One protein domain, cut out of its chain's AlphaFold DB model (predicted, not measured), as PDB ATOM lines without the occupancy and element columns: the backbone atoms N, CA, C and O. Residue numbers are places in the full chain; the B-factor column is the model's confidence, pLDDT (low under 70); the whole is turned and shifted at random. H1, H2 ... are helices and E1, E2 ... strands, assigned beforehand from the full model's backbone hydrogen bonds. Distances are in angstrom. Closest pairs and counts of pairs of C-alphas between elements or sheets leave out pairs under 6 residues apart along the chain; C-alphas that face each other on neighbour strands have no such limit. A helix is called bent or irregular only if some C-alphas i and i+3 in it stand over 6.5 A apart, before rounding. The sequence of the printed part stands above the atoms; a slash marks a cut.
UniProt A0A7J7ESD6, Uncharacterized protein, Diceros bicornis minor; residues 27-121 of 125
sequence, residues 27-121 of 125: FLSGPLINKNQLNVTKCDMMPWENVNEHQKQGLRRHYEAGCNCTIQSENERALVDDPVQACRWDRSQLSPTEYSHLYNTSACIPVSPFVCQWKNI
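What this domain is: This is residues 27 to 121 of the 125 residues of an uncharacterized protein of Diceros bicornis minor (UniProt A0A7J7ESD6). A body made of two small two-stranded sheets, E3 with E4 and the hairpin E5 and E6, has the helices H1, H2 and H3 around it, and a looped arm, residues 27 to 47 with E1 and E2, reaches away from it. E4 lies close to E5 and E6, H2 packs on E5, and H3 leads straight into E5. The 95 printed residues include three named helices and six named strands, in the order E1 E2 H1 H2 E3 E4 H3 E5 E6; E3 and E4 are parallel, E5 and E6 antiparallel, and the class is mixed, helices and strands. The whole is only just compact, close to loose, with a radius of gyration of the C-alphas of 14.9 A and spans of 39 by 30 by 26 A.

How they stand to each other: E1, residues 32 to 34, and E2, residues 45 to 47, are apart and pair with no named strand; residues 32 to 34 pair antiparallel with 37 to 38, and 27 to 28 with 45 to 46 of E2. H1, residues 53 to 61, and H3, residues 96 to 105, touch only at their ends; their closest C-alphas, of His 54 and Thr 105, are 5.4 A apart. They run the same way at a steep tilt of 37 degrees, only just past shallow. H2, residues 65 to 68, has Gly 66 with its C-alpha 4.1 A from that of Ile 109 in E5, residues 106 to 112, the closest pair of the two. E3, residues 70 to 73, is the parallel neighbour of E4, residues 86 to 89, at 30 degrees, with N 72 and O 87 2.9 A apart. E5 and E6, residues 115 to 120, form an antiparallel hairpin at 142 degrees, with N 107 and O 119 2.8 A apart. The closest C-alphas of E4 and E6, Ala 86 and Cys 116, are 5.7 A apart. Every O i to N i+4 pair is within hydrogen-bond range in H3, and 4 of 5 in H1; H2 is too short for such a pair.

Where its parts are: E1 begins at C-alpha 32 (90.120, 169.633, 296.751). E1 measures 5.3 A from first to last C-alpha, E2 7.0 A and H1 12.3 A. H2 is irregular: C-alphas 65 and 68 are 7.3 A apart. E3 and E4 each measure 9.4 A, H3 14.3 A, E5 17.2 A and E6 15.9 A. E6 ends at C-alpha 120 (66.197, 159.271, 310.979).

The domain as a whole: The C-alphas of Lys 35 and Ser 95, the two farthest apart, are 43.4 A apart. The printed part has no cut. The link from E3 to E4 is long, and its residues 74 to 84 are under pLDDT 70; the mean of the printed part is 83.5.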
ATOM      1  N   PHE A  27      76.994 161.929 291.607       87.44
ATOM      2  CA  PHE A  27      77.423 162.474 292.883       87.44
ATOM      3  C   PHE A  27      78.926 162.238 293.043       87.44
ATOM      4  O   PHE A  27      79.399 161.109 292.890       87.44
ATOM      5  N   LEU A  28      79.663 163.304 293.358       90.88
ATOM      6  CA  LEU A  28      81.110 163.289 293.541       90.88
ATOM      7  C   LEU A  28      81.451 163.819 294.935       90.88
ATOM      8  O   LEU A  28      80.949 164.868 295.342       90.88
ATOM      9  N   SER A  29      82.346 163.137 295.642       88.00
ATOM     10  CA  SER A  29      82.868 163.601 296.929       88.00
ATOM     11  C   SER A  29      84.360 163.334 297.026       88.00
ATOM     12  O   SER A  29      84.776 162.206 296.835       88.00
ATOM     13  N   GLY A  30      85.178 164.328 297.356       87.62
ATOM     14  CA  GLY A  30      86.622 164.129 297.433       87.62
ATOM     15  C   GLY A  30      87.346 165.350 297.987       87.62
ATOM     16  O   GLY A  30      86.726 166.396 298.202       87.62
ATOM     17  N   PRO A  31      88.653 165.250 298.258       87.38
ATOM     18  CA  PRO A  31      89.436 166.404 298.663       87.38
ATOM     19  C   PRO A  31      89.707 167.329 297.472       87.38
ATOM     20  O   PRO A  31      90.006 166.886 296.361       87.38
ATOM     21  N   LEU A  32      89.654 168.639 297.715       88.38
ATOM     22  CA  LEU A  32      90.120 169.633 296.751       88.38
ATOM     23  C   LEU A  32      91.650 169.590 296.665       88.38
ATOM     24  O   LEU A  32      92.338 169.692 297.677       88.38
ATOM     25  N   ILE A  33      92.176 169.480 295.447       89.88
ATOM     26  CA  ILE A  33      93.612 169.630 295.157       89.88
ATOM     27  C   ILE A  33      93.960 171.121 295.118       89.88
ATOM     28  O   ILE A  33      94.999 171.558 295.608       89.88
ATOM     29  N   ASN A  34      93.070 171.913 294.523       85.88
ATOM     30  CA  ASN A  34      93.109 173.369 294.477       85.88
ATOM     31  C   ASN A  34      91.677 173.903 294.313       85.88
ATOM     32  O   ASN A  34      90.720 173.133 294.344       85.88
ATOM     33  N   LYS A  35      91.520 175.221 294.130       85.31
ATOM     34  CA  LYS A  35      90.205 175.888 294.096       85.31
ATOM     35  C   LYS A  35      89.205 175.277 293.104       85.31
ATOM     36  O   LYS A  35      88.015 175.338 293.376       85.31
ATOM     37  N   ASN A  36      89.674 174.693 291.997       88.44
ATOM     38  CA  ASN A  36      88.811 174.244 290.899       88.44
ATOM     39  C   ASN A  36      89.018 172.765 290.527       88.44
ATOM     40  O   ASN A  36      88.506 172.320 289.502       88.44
ATOM     41  N   GLN A  37      89.797 172.009 291.304       86.31
ATOM     42  CA  GLN A  37      90.098 170.608 291.007       86.31
ATOM     43  C   GLN A  37      89.846 169.730 292.226       86.31
ATOM     44  O   GLN A  37      90.392 169.968 293.304       86.31
ATOM     45  N   LEU A  38      89.045 168.689 292.015       89.31
ATOM     46  CA  LEU A  38      88.703 167.668 292.995       89.31
ATOM     47  C   LEU A  38      89.517 166.403 292.701       89.31
ATOM     48  O   LEU A  38      89.542 165.947 291.557       89.31
ATOM     49  N   ASN A  39      90.174 165.833 293.709       88.50
ATOM     50  CA  ASN A  39      90.756 164.500 293.589       88.50
ATOM     51  C   ASN A  39      89.664 163.469 293.867       88.50
ATOM     52  O   ASN A  39      89.071 163.489 294.942       88.50
ATOM     53  N   VAL A  40      89.403 162.578 292.917       88.00
ATOM     54  CA  VAL A  40      88.361 161.554 293.029       88.00
ATOM     55  C   VAL A  40      88.860 160.236 292.464       88.00
ATOM     56  O   VAL A  40      89.510 160.185 291.419       88.00
ATOM     57  N   THR A  41      88.538 159.156 293.157       87.56
ATOM     58  CA  THR A  41      88.753 157.779 292.716       87.56
ATOM     59  C   THR A  41      87.418 157.134 292.347       87.56
ATOM     60  O   THR A  41      86.353 157.719 292.519       87.56
ATOM     61  N   LYS A  42      87.435 155.884 291.872       82.94
ATOM     62  CA  LYS A  42      86.190 155.148 291.586       82.94
ATOM     63  C   LYS A  42      85.300 154.959 292.824       82.94
ATOM     64  O   LYS A  42      84.102 154.767 292.670       82.94
ATOM     65  N   CYS A  43      85.868 155.002 294.031       83.62
ATOM     66  CA  CYS A  43      85.129 154.854 295.288       83.62
ATOM     67  C   CYS A  43      84.398 156.137 295.720       83.62
ATOM     68  O   CYS A  43      83.568 156.089 296.622       83.62
ATOM     69  N   ASP A  44      84.706 157.258 295.069       82.75
ATOM     70  CA  ASP A  44      84.246 158.607 295.411       82.75
ATOM     71  C   ASP A  44      83.085 159.086 294.526       82.75
ATOM     72  O   ASP A  44      82.644 160.236 294.617       82.75
ATOM     73  N   MET A  45      82.622 158.211 293.631       84.81
ATOM     74  CA  MET A  45      81.631 158.498 292.605       84.81
ATOM     75  C   MET A  45      80.429 157.570 292.760       84.81
ATOM     76  O   MET A  45      80.583 156.366 292.960       84.81
ATOM     77  N   MET A  46      79.226 158.118 292.606       86.12
ATOM     78  CA  MET A  46      77.987 157.342 292.587       86.12
ATOM     79  C   MET A  46      77.006 157.939 291.573       86.12
ATOM     80  O   MET A  46      76.856 159.159 291.549       86.12
ATOM     81  N   PRO A  47      76.296 157.130 290.763       89.06
ATOM     82  CA  PRO A  47      75.195 157.634 289.946       89.06
ATOM     83  C   PRO A  47      74.148 158.344 290.806       89.06
ATOM     84  O   PRO A  47      73.709 157.802 291.818       89.06
ATOM     85  N   TRP A  48      73.734 159.546 290.408       88.06
ATOM     86  CA  TRP A  48      72.774 160.355 291.161       88.06
ATOM     87  C   TRP A  48      71.429 159.647 291.349       88.06
ATOM     88  O   TRP A  48      70.819 159.748 292.411       88.06
ATOM     89  N   GLU A  49      71.010 158.865 290.356       88.69
ATOM     90  CA  GLU A  49      69.795 158.044 290.411       88.69
ATOM     91  C   GLU A  49      69.868 156.932 291.472       88.69
ATOM     92  O   GLU A  49      68.838 156.491 291.975       88.69
ATOM     93  N   ASN A  50      71.077 156.519 291.875       86.88
ATOM     94  CA  ASN A  50      71.275 155.548 292.954       86.88
ATOM     95  C   ASN A  50      71.281 156.201 294.345       86.88
ATOM     96  O   ASN A  50      71.226 155.490 295.349       86.88
ATOM     97  N   VAL A  51      71.342 157.535 294.424       86.69
ATOM     98  CA  VAL A  51      71.212 158.268 295.686       86.69
ATOM     99  C   VAL A  51      69.726 158.403 296.000       86.69
ATOM    100  O   VAL A  51      68.973 159.062 295.278       86.69
ATOM    101  N   ASN A  52      69.280 157.779 297.087       88.38
ATOM    102  CA  ASN A  52      67.864 157.806 297.447       88.38
ATOM    103  C   ASN A  52      67.445 159.191 297.993       88.38
ATOM    104  O   ASN A  52      68.281 159.989 298.421       88.38
ATOM    105  N   GLU A  53      66.144 159.488 298.015       90.81
ATOM    106  CA  GLU A  53      65.638 160.807 298.436       90.81
ATOM    107  C   GLU A  53      66.007 161.191 299.879       90.81
ATOM    108  O   GLU A  53      66.303 162.357 300.149       90.81
ATOM    109  N   HIS A  54      66.091 160.225 300.797       89.75
ATOM    110  CA  HIS A  54      66.541 160.483 302.165       89.75
ATOM    111  C   HIS A  54      68.026 160.852 302.192       89.75
ATOM    112  O   HIS A  54      68.406 161.798 302.869       89.75
ATOM    113  N   GLN A  55      68.877 160.183 301.412       89.19
ATOM    114  CA  GLN A  55      70.292 160.552 301.286       89.19
ATOM    115  C   GLN A  55      70.459 161.941 300.659       89.19
ATOM    116  O   GLN A  55      71.267 162.740 301.134       89.19
ATOM    117  N   LYS A  56      69.651 162.276 299.644       89.62
ATOM    118  CA  LYS A  56      69.613 163.624 299.048       89.62
ATOM    119  C   LYS A  56      69.198 164.684 300.070       89.62
ATOM    120  O   LYS A  56      69.756 165.781 300.067       89.62
ATOM    121  N   GLN A  57      68.247 164.378 300.954       89.81
ATOM    122  CA  GLN A  57      67.877 165.246 302.075       89.81
ATOM    123  C   GLN A  57      69.002 165.341 303.113       89.81
ATOM    124  O   GLN A  57      69.320 166.441 303.570       89.81
ATOM    125  N   GLY A  58      69.646 164.217 303.429       89.50
ATOM    126  CA  GLY A  58      70.772 164.134 304.352       89.50
ATOM    127  C   GLY A  58      71.932 165.022 303.917       89.50
ATOM    128  O   GLY A  58      72.425 165.805 304.727       89.50
ATOM    129  N   LEU A  59      72.281 165.002 302.624       89.31
ATOM    130  CA  LEU A  59      73.298 165.874 302.020       89.31
ATOM    131  C   LEU A  59      73.008 167.367 302.225       89.31
ATOM    132  O   LEU A  59      73.940 168.156 302.340       89.31
ATOM    133  N   ARG A  60      71.731 167.761 302.277       87.75
ATOM    134  CA  ARG A  60      71.326 169.169 302.412       87.75
ATOM    135  C   ARG A  60      71.193 169.638 303.859       87.75
ATOM    136  O   ARG A  60      71.221 170.843 304.083       87.75
ATOM    137  N   ARG A  61      70.933 168.733 304.809       84.50
ATOM    138  CA  ARG A  61      70.471 169.112 306.160       84.50
ATOM    139  C   ARG A  61      71.180 168.392 307.304       84.50
ATOM    140  O   ARG A  61      71.520 169.043 308.282       84.50
ATOM    141  N   HIS A  62      71.409 167.084 307.201       87.75
ATOM    142  CA  HIS A  62      71.805 166.262 308.356       87.75
ATOM    143  C   HIS A  62      73.282 165.893 308.374       87.75
ATOM    144  O   HIS A  62      73.884 165.841 309.444       87.75
ATOM    145  N   TYR A  63      73.891 165.642 307.214       90.75
ATOM    146  CA  TYR A  63      75.256 165.119 307.170       90.75
ATOM    147  C   TYR A  63      76.302 166.130 307.663       90.75
ATOM    148  O   TYR A  63      77.286 165.707 308.261       90.75
ATOM    149  N   GLU A  64      76.065 167.443 307.529       91.31
ATOM    150  CA  GLU A  64      76.950 168.465 308.120       91.31
ATOM    151  C   GLU A  64      76.950 168.403 309.658       91.31
ATOM    152  O   GLU A  64      78.011 168.488 310.276       91.31
ATOM    153  N   ALA A  65      75.788 168.178 310.288       90.44
ATOM    154  CA  ALA A  65      75.680 168.054 311.746       90.44
ATOM    155  C   ALA A  65      76.428 166.820 312.285       90.44
ATOM    156  O   ALA A  65      76.953 166.835 313.398       90.44
ATOM    157  N   GLY A  66      76.513 165.762 311.475       90.50
ATOM    158  CA  GLY A  66      77.225 164.526 311.788       90.50
ATOM    159  C   GLY A  66      78.743 164.583 311.610       90.50
ATOM    160  O   GLY A  66      79.412 163.628 311.985       90.50
ATOM    161  N   CYS A  67      79.324 165.671 311.089       89.00
ATOM    162  CA  CYS A  67      80.765 165.757 310.792       89.00
ATOM    163  C   CYS A  67      81.694 165.563 312.007       89.00
ATOM    164  O   CYS A  67      82.872 165.248 311.832       89.00
ATOM    165  N   ASN A  68      81.185 165.772 313.227       87.06
ATOM    166  CA  ASN A  68      81.921 165.516 314.472       87.06
ATOM    167  C   ASN A  68      81.774 164.072 314.975       87.06
ATOM    168  O   ASN A  68      82.510 163.665 315.867       87.06
ATOM    169  N   CYS A  69      80.847 163.302 314.410       89.88
ATOM    170  CA  CYS A  69      80.666 161.892 314.703       89.88
ATOM    171  C   CYS A  69      81.475 161.027 313.731       89.88
ATOM    172  O   CYS A  69      81.700 161.388 312.577       89.88
ATOM    173  N   THR A  70      81.884 159.849 314.191       88.50
ATOM    174  CA  THR A  70      82.549 158.841 313.357       88.50
ATOM    175  C   THR A  70      81.586 157.698 313.063       88.50
ATOM    176  O   THR A  70      80.873 157.233 313.948       88.50
ATOM    177  N   ILE A  71      81.553 157.219 311.823       87.56
ATOM    178  CA  ILE A  71      80.869 155.966 311.496       87.56
ATOM    179  C   ILE A  71      81.928 154.867 311.511       87.56
ATOM    180  O   ILE A  71      82.833 154.893 310.682       87.56
ATOM    181  N   GLN A  72      81.819 153.936 312.454       84.31
ATOM    182  CA  GLN A  72      82.773 152.841 312.624       84.31
ATOM    183  C   GLN A  72      82.317 151.625 311.824       84.31
ATOM    184  O   GLN A  72      81.220 151.115 312.055       84.31
ATOM    185  N   SER A  73      83.131 151.160 310.880       77.00
ATOM    186  CA  SER A  73      82.780 150.003 310.048       77.00
ATOM    187  C   SER A  73      83.017 148.673 310.773       77.00
ATOM    188  O   SER A  73      83.927 148.565 311.587       77.00
ATOM    189  N   GLU A  74      82.247 147.634 310.434       69.44
ATOM    190  CA  GLU A  74      82.387 146.275 311.002       69.44
ATOM    191  C   GLU A  74      83.821 145.703 310.904       69.44
ATOM    192  O   GLU A  74      84.246 144.924 311.755       69.44
ATOM    193  N   ASN A  75      84.586 146.104 309.881       62.66
ATOM    194  CA  ASN A  75      85.948 145.613 309.635       62.66
ATOM    195  C   ASN A  75      87.039 146.417 310.359       62.66
ATOM    196  O   ASN A  75      88.202 146.004 310.369       62.66
ATOM    197  N   GLU A  76      86.702 147.564 310.947       62.94
ATOM    198  CA  GLU A  76      87.626 148.282 311.817       62.94
ATOM    199  C   GLU A  76      87.697 147.521 313.138       62.94
ATOM    200  O   GLU A  76      86.714 147.428 313.869       62.94
ATOM    201  N   ARG A  77      88.866 146.931 313.445       55.69
ATOM    202  CA  ARG A  77      89.099 146.319 314.760       55.69
ATOM    203  C   ARG A  77      88.702 147.340 315.820       55.69
ATOM    204  O   ARG A  77      89.263 148.435 315.810       55.69
ATOM    205  N   ALA A  78      87.786 146.965 316.713       53.78
ATOM    206  CA  ALA A  78      87.492 147.740 317.910       53.78
ATOM    207  C   ALA A  78      88.823 147.990 318.623       53.78
ATOM    208  O   ALA A  78      89.458 147.064 319.139       53.78
ATOM    209  N   LEU A  79      89.312 149.222 318.533       54.56
ATOM    210  CA  LEU A  79      90.436 149.646 319.343       54.56
ATOM    211  C   LEU A  79      89.914 149.704 320.782       54.56
ATOM    212  O   LEU A  79      88.727 149.915 321.011       54.56
ATOM    213  N   VAL A  80      90.791 149.473 321.758       52.50
ATOM    214  CA  VAL A  80      90.417 149.417 323.186       52.50
ATOM    215  C   VAL A  80      89.726 150.714 323.660       52.50
ATOM    216  O   VAL A  80      88.989 150.679 324.640       52.50
ATOM    217  N   ASP A  81      89.858 151.799 322.893       55.28
ATOM    218  CA  ASP A  81      89.147 153.067 323.043       55.28
ATOM    219  C   ASP A  81      88.284 153.361 321.797       55.28
ATOM    220  O   ASP A  81      88.661 154.174 320.946       55.28
ATOM    221  N   ASP A  82      87.133 152.694 321.648       57.41
ATOM    222  CA  ASP A  82      86.143 153.108 320.643       57.41
ATOM    223  C   ASP A  82      85.815 154.602 320.860       57.41
ATOM    224  O   ASP A  82      85.590 155.021 322.003       57.41
ATOM    225  N   PRO A  83      85.784 155.436 319.804       60.38
ATOM    226  CA  PRO A  83      85.533 156.856 319.974       60.38
ATOM    227  C   PRO A  83      84.169 157.053 320.638       60.38
ATOM    228  O   PRO A  83      83.157 156.579 320.128       60.38
ATOM    229  N   VAL A  84      84.122 157.810 321.741       64.81
ATOM    230  CA  VAL A  84      82.874 158.103 322.480       64.81
ATOM    231  C   VAL A  84      81.798 158.714 321.550       64.81
ATOM    232  O   VAL A  84      80.601 158.564 321.764       64.81
ATOM    233  N   GLN A  85      82.230 159.315 320.438       82.56
ATOM    234  CA  GLN A  85      81.409 159.926 319.394       82.56
ATOM    235  C   GLN A  85      81.320 159.065 318.117       82.56
ATOM    236  O   GLN A  85      81.546 159.568 317.013       82.56
ATOM    237  N   ALA A  86      81.015 157.769 318.239       86.00
ATOM    238  CA  ALA A  86      80.881 156.875 317.087       86.00
ATOM    239  C   ALA A  86      79.506 156.194 316.985       86.00
ATOM    240  O   ALA A  86      78.921 155.795 317.988       86.00
ATOM    241  N   CYS A  87      79.016 156.013 315.755       87.50
ATOM    242  CA  CYS A  87      77.927 155.088 315.451       87.50
ATOM    243  C   CYS A  87      78.495 153.858 314.747       87.50
ATOM    244  O   CYS A  87      79.211 153.977 313.752       87.50
ATOM    245  N   ARG A  88      78.148 152.667 315.237       84.38
ATOM    246  CA  ARG A  88      78.573 151.417 314.606       84.38
ATOM    247  C   ARG A  88      77.767 151.145 313.340       84.38
ATOM    248  O   ARG A  88      76.537 151.212 313.348       84.38
ATOM    249  N   TRP A  89      78.484 150.827 312.271       82.62
ATOM    250  CA  TRP A  89      77.977 150.337 310.997       82.62
ATOM    251  C   TRP A  89      78.134 148.815 310.974       82.62
ATOM    252  O   TRP A  89      79.030 148.263 310.335       82.62
ATOM    253  N   ASP A  90      77.275 148.153 311.744       76.69
ATOM    254  CA  ASP A  90      77.311 146.714 311.991       76.69
ATOM    255  C   ASP A  90      76.054 146.053 311.411       76.69
ATOM    256  O   ASP A  90      74.927 146.499 311.644       76.69
ATOM    257  N   ARG A  91      76.253 145.004 310.609       76.38
ATOM    258  CA  ARG A  91      75.174 144.214 309.994       76.38
ATOM    259  C   ARG A  91      74.777 142.992 310.801       76.38
ATOM    260  O   ARG A  91      73.748 142.399 310.509       76.38
ATOM    261  N   SER A  92      75.576 142.606 311.791       75.12
ATOM    262  CA  SER A  92      75.406 141.352 312.524       75.12
ATOM    263  C   SER A  92      74.107 141.290 313.335       75.12
ATOM    264  O   SER A  92      73.621 140.198 313.621       75.12
ATOM    265  N   GLN A  93      73.528 142.448 313.675       74.62
ATOM    266  CA  GLN A  93      72.353 142.559 314.548       74.62
ATOM    267  C   GLN A  93      71.036 142.852 313.810       74.62
ATOM    268  O   GLN A  93      69.989 142.888 314.451       74.62
ATOM    269  N   LEU A  94      71.063 143.076 312.492       80.31
ATOM    270  CA  LEU A  94      69.890 143.465 311.701       80.31
ATOM    271  C   LEU A  94      69.675 142.493 310.543       80.31
ATOM    272  O   LEU A  94      70.638 142.010 309.943       80.31
ATOM    273  N   SER A  95      68.419 142.243 310.163       85.25
ATOM    274  CA  SER A  95      68.161 141.566 308.890       85.25
ATOM    275  C   SER A  95      68.686 142.416 307.718       85.25
ATOM    276  O   SER A  95      68.780 143.641 307.836       85.25
ATOM    277  N   PRO A  96      68.991 141.822 306.549       81.44
ATOM    278  CA  PRO A  96      69.491 142.577 305.396       81.44
ATOM    279  C   PRO A  96      68.592 143.754 304.985       81.44
ATOM    280  O   PRO A  96      69.084 144.807 304.576       81.44
ATOM    281  N   THR A  97      67.275 143.595 305.125       82.06
ATOM    282  CA  THR A  97      66.286 144.631 304.805       82.06
ATOM    283  C   THR A  97      66.307 145.765 305.826       82.06
ATOM    284  O   THR A  97      66.335 146.930 305.436       82.06
ATOM    285  N   GLU A  98      66.334 145.444 307.122       81.06
ATOM    286  CA  GLU A  98      66.416 146.440 308.198       81.06
ATOM    287  C   GLU A  98      67.738 147.199 308.153       81.06
ATOM    288  O   GLU A  98      67.758 148.418 308.295       81.06
ATOM    289  N   TYR A  99      68.829 146.482 307.880       79.25
ATOM    290  CA  TYR A  99      70.142 147.058 307.652       79.25
ATOM    291  C   TYR A  99      70.074 148.073 306.508       79.25
ATOM    292  O   TYR A  99      70.338 149.253 306.716       79.25
ATOM    293  N   SER A 100      69.636 147.648 305.318       81.31
ATOM    294  CA  SER A 100      69.499 148.530 304.153       81.31
ATOM    295  C   SER A 100      68.621 149.749 304.447       81.31
ATOM    296  O   SER A 100      69.005 150.874 304.128       81.31
ATOM    297  N   HIS A 101      67.475 149.560 305.108       83.12
ATOM    298  CA  HIS A 101      66.602 150.663 305.497       83.12
ATOM    299  C   HIS A 101      67.323 151.647 306.422       83.12
ATOM    300  O   HIS A 101      67.303 152.846 306.150       83.12
ATOM    301  N   LEU A 102      67.968 151.170 307.492       83.19
ATOM    302  CA  LEU A 102      68.631 152.026 308.473       83.19
ATOM    303  C   LEU A 102      69.637 152.967 307.795       83.19
ATOM    304  O   LEU A 102      69.539 154.177 307.985       83.19
ATOM    305  N   TYR A 103      70.548 152.456 306.962       81.31
ATOM    306  CA  TYR A 103      71.569 153.301 306.314       81.31
ATOM    307  C   TYR A 103      71.011 154.195 305.217       81.31
ATOM    308  O   TYR A 103      71.553 155.269 304.960       81.31
ATOM    309  N   ASN A 104      69.932 153.770 304.568       86.69
ATOM    310  CA  ASN A 104      69.299 154.580 303.543       86.69
ATOM    311  C   ASN A 104      68.537 155.764 304.135       86.69
ATOM    312  O   ASN A 104      68.452 156.785 303.462       86.69
ATOM    313  N   THR A 105      68.019 155.655 305.361       91.00
ATOM    314  CA  THR A 105      67.151 156.678 305.967       91.00
ATOM    315  C   THR A 105      67.748 157.385 307.179       91.00
ATOM    316  O   THR A 105      67.063 158.222 307.762       91.00
ATOM    317  N   SER A 106      68.975 157.063 307.596       91.81
ATOM    318  CA  SER A 106      69.545 157.581 308.848       91.81
ATOM    319  C   SER A 106      70.885 158.285 308.664       91.81
ATOM    320  O   SER A 106      71.634 158.033 307.721       91.81
ATOM    321  N   ALA A 107      71.201 159.164 309.608       92.81
ATOM    322  CA  ALA A 107      72.488 159.828 309.747       92.81
ATOM    323  C   ALA A 107      73.035 159.600 311.162       92.81
ATOM    324  O   ALA A 107      72.272 159.543 312.124       92.81
ATOM    325  N   CYS A 108      74.355 159.469 311.293       92.31
ATOM    326  CA  CYS A 108      75.020 159.459 312.592       92.31
ATOM    327  C   CYS A 108      75.267 160.907 313.024       92.31
ATOM    328  O   CYS A 108      76.101 161.586 312.423       92.31
ATOM    329  N   ILE A 109      74.525 161.392 314.019       92.50
ATOM    330  CA  ILE A 109      74.581 162.793 314.465       92.50
ATOM    331  C   ILE A 109      74.724 162.884 315.991       92.50
ATOM    332  O   ILE A 109      74.357 161.936 316.698       92.50
ATOM    333  N   PRO A 110      75.270 163.994 316.523       91.56
ATOM    334  CA  PRO A 110      75.414 164.167 317.960       91.56
ATOM    335  C   PRO A 110      74.046 164.372 318.615       91.56
ATOM    336  O   PRO A 110      73.270 165.229 318.205       91.56
ATOM    337  N   VAL A 111      73.768 163.608 319.670       90.56
ATOM    338  CA  VAL A 111      72.599 163.806 320.550       90.56
ATOM    339  C   VAL A 111      72.988 164.463 321.876       90.56
ATOM    340  O   VAL A 111      72.143 164.983 322.598       90.56
ATOM    341  N   SER A 112      74.279 164.440 322.207       87.69
ATOM    342  CA  SER A 112      74.884 165.165 323.323       87.69
ATOM    343  C   SER A 112      76.365 165.437 323.007       87.69
ATOM    344  O   SER A 112      76.885 164.866 322.043       87.69
ATOM    345  N   PRO A 113      77.083 166.267 323.792       83.50
ATOM    346  CA  PRO A 113      78.476 166.631 323.514       83.50
ATOM    347  C   PRO A 113      79.431 165.451 323.313       83.50
ATOM    348  O   PRO A 113      80.460 165.614 322.670       83.50
ATOM    349  N   PHE A 114      79.102 164.269 323.834       83.69
ATOM    350  CA  PHE A 114      79.955 163.085 323.751       83.69
ATOM    351  C   PHE A 114      79.232 161.858 323.211       83.69
ATOM    352  O   PHE A 114      79.797 160.784 323.279       83.69
ATOM    353  N   VAL A 115      78.002 161.978 322.707       88.75
ATOM    354  CA  VAL A 115      77.226 160.812 322.262       88.75
ATOM    355  C   VAL A 115      76.691 161.056 320.862       88.75
ATOM    356  O   VAL A 115      75.972 162.028 320.626       88.75
ATOM    357  N   CYS A 116      77.008 160.133 319.957       91.38
ATOM    358  CA  CYS A 116      76.468 160.081 318.604       91.38
ATOM    359  C   CYS A 116      75.517 158.896 318.462       91.38
ATOM    360  O   CYS A 116      75.752 157.831 319.030       91.38
ATOM    361  N   GLN A 117      74.427 159.087 317.722       91.06
ATOM    362  CA  GLN A 117      73.440 158.039 317.476       91.06
ATOM    363  C   GLN A 117      72.922 158.104 316.042       91.06
ATOM    364  O   GLN A 117      72.895 159.168 315.421       91.06
ATOM    365  N   TRP A 118      72.473 156.955 315.537       91.00
ATOM    366  CA  TRP A 118      71.702 156.891 314.301       91.00
ATOM    367  C   TRP A 118      70.349 157.577 314.512       91.00
ATOM    368  O   TRP A 118      69.561 157.167 315.365       91.00
ATOM    369  N   LYS A 119      70.089 158.628 313.736       91.69
ATOM    370  CA  LYS A 119      68.823 159.368 313.715       91.69
ATOM    371  C   LYS A 119      68.224 159.347 312.325       91.69
ATOM    372  O   LYS A 119      68.955 159.408 311.337       91.69
ATOM    373  N   ASN A 120      66.901 159.265 312.252       91.12
ATOM    374  CA  ASN A 120      66.197 159.271 310.979       91.12
ATOM    375  C   ASN A 120      66.310 160.661 310.328       91.12
ATOM    376  O   ASN A 120      66.086 161.676 310.978       91.12
ATOM    377  N   ILE A 121      66.639 160.719 309.039       89.69
ATOM    378  CA  ILE A 121      66.817 161.968 308.279       89.69
ATOM    379  C   ILE A 121      65.495 162.747 308.120       89.69
ATOM    380  O   ILE A 121      65.493 163.951 307.851       89.69
TER     381      ILE A 121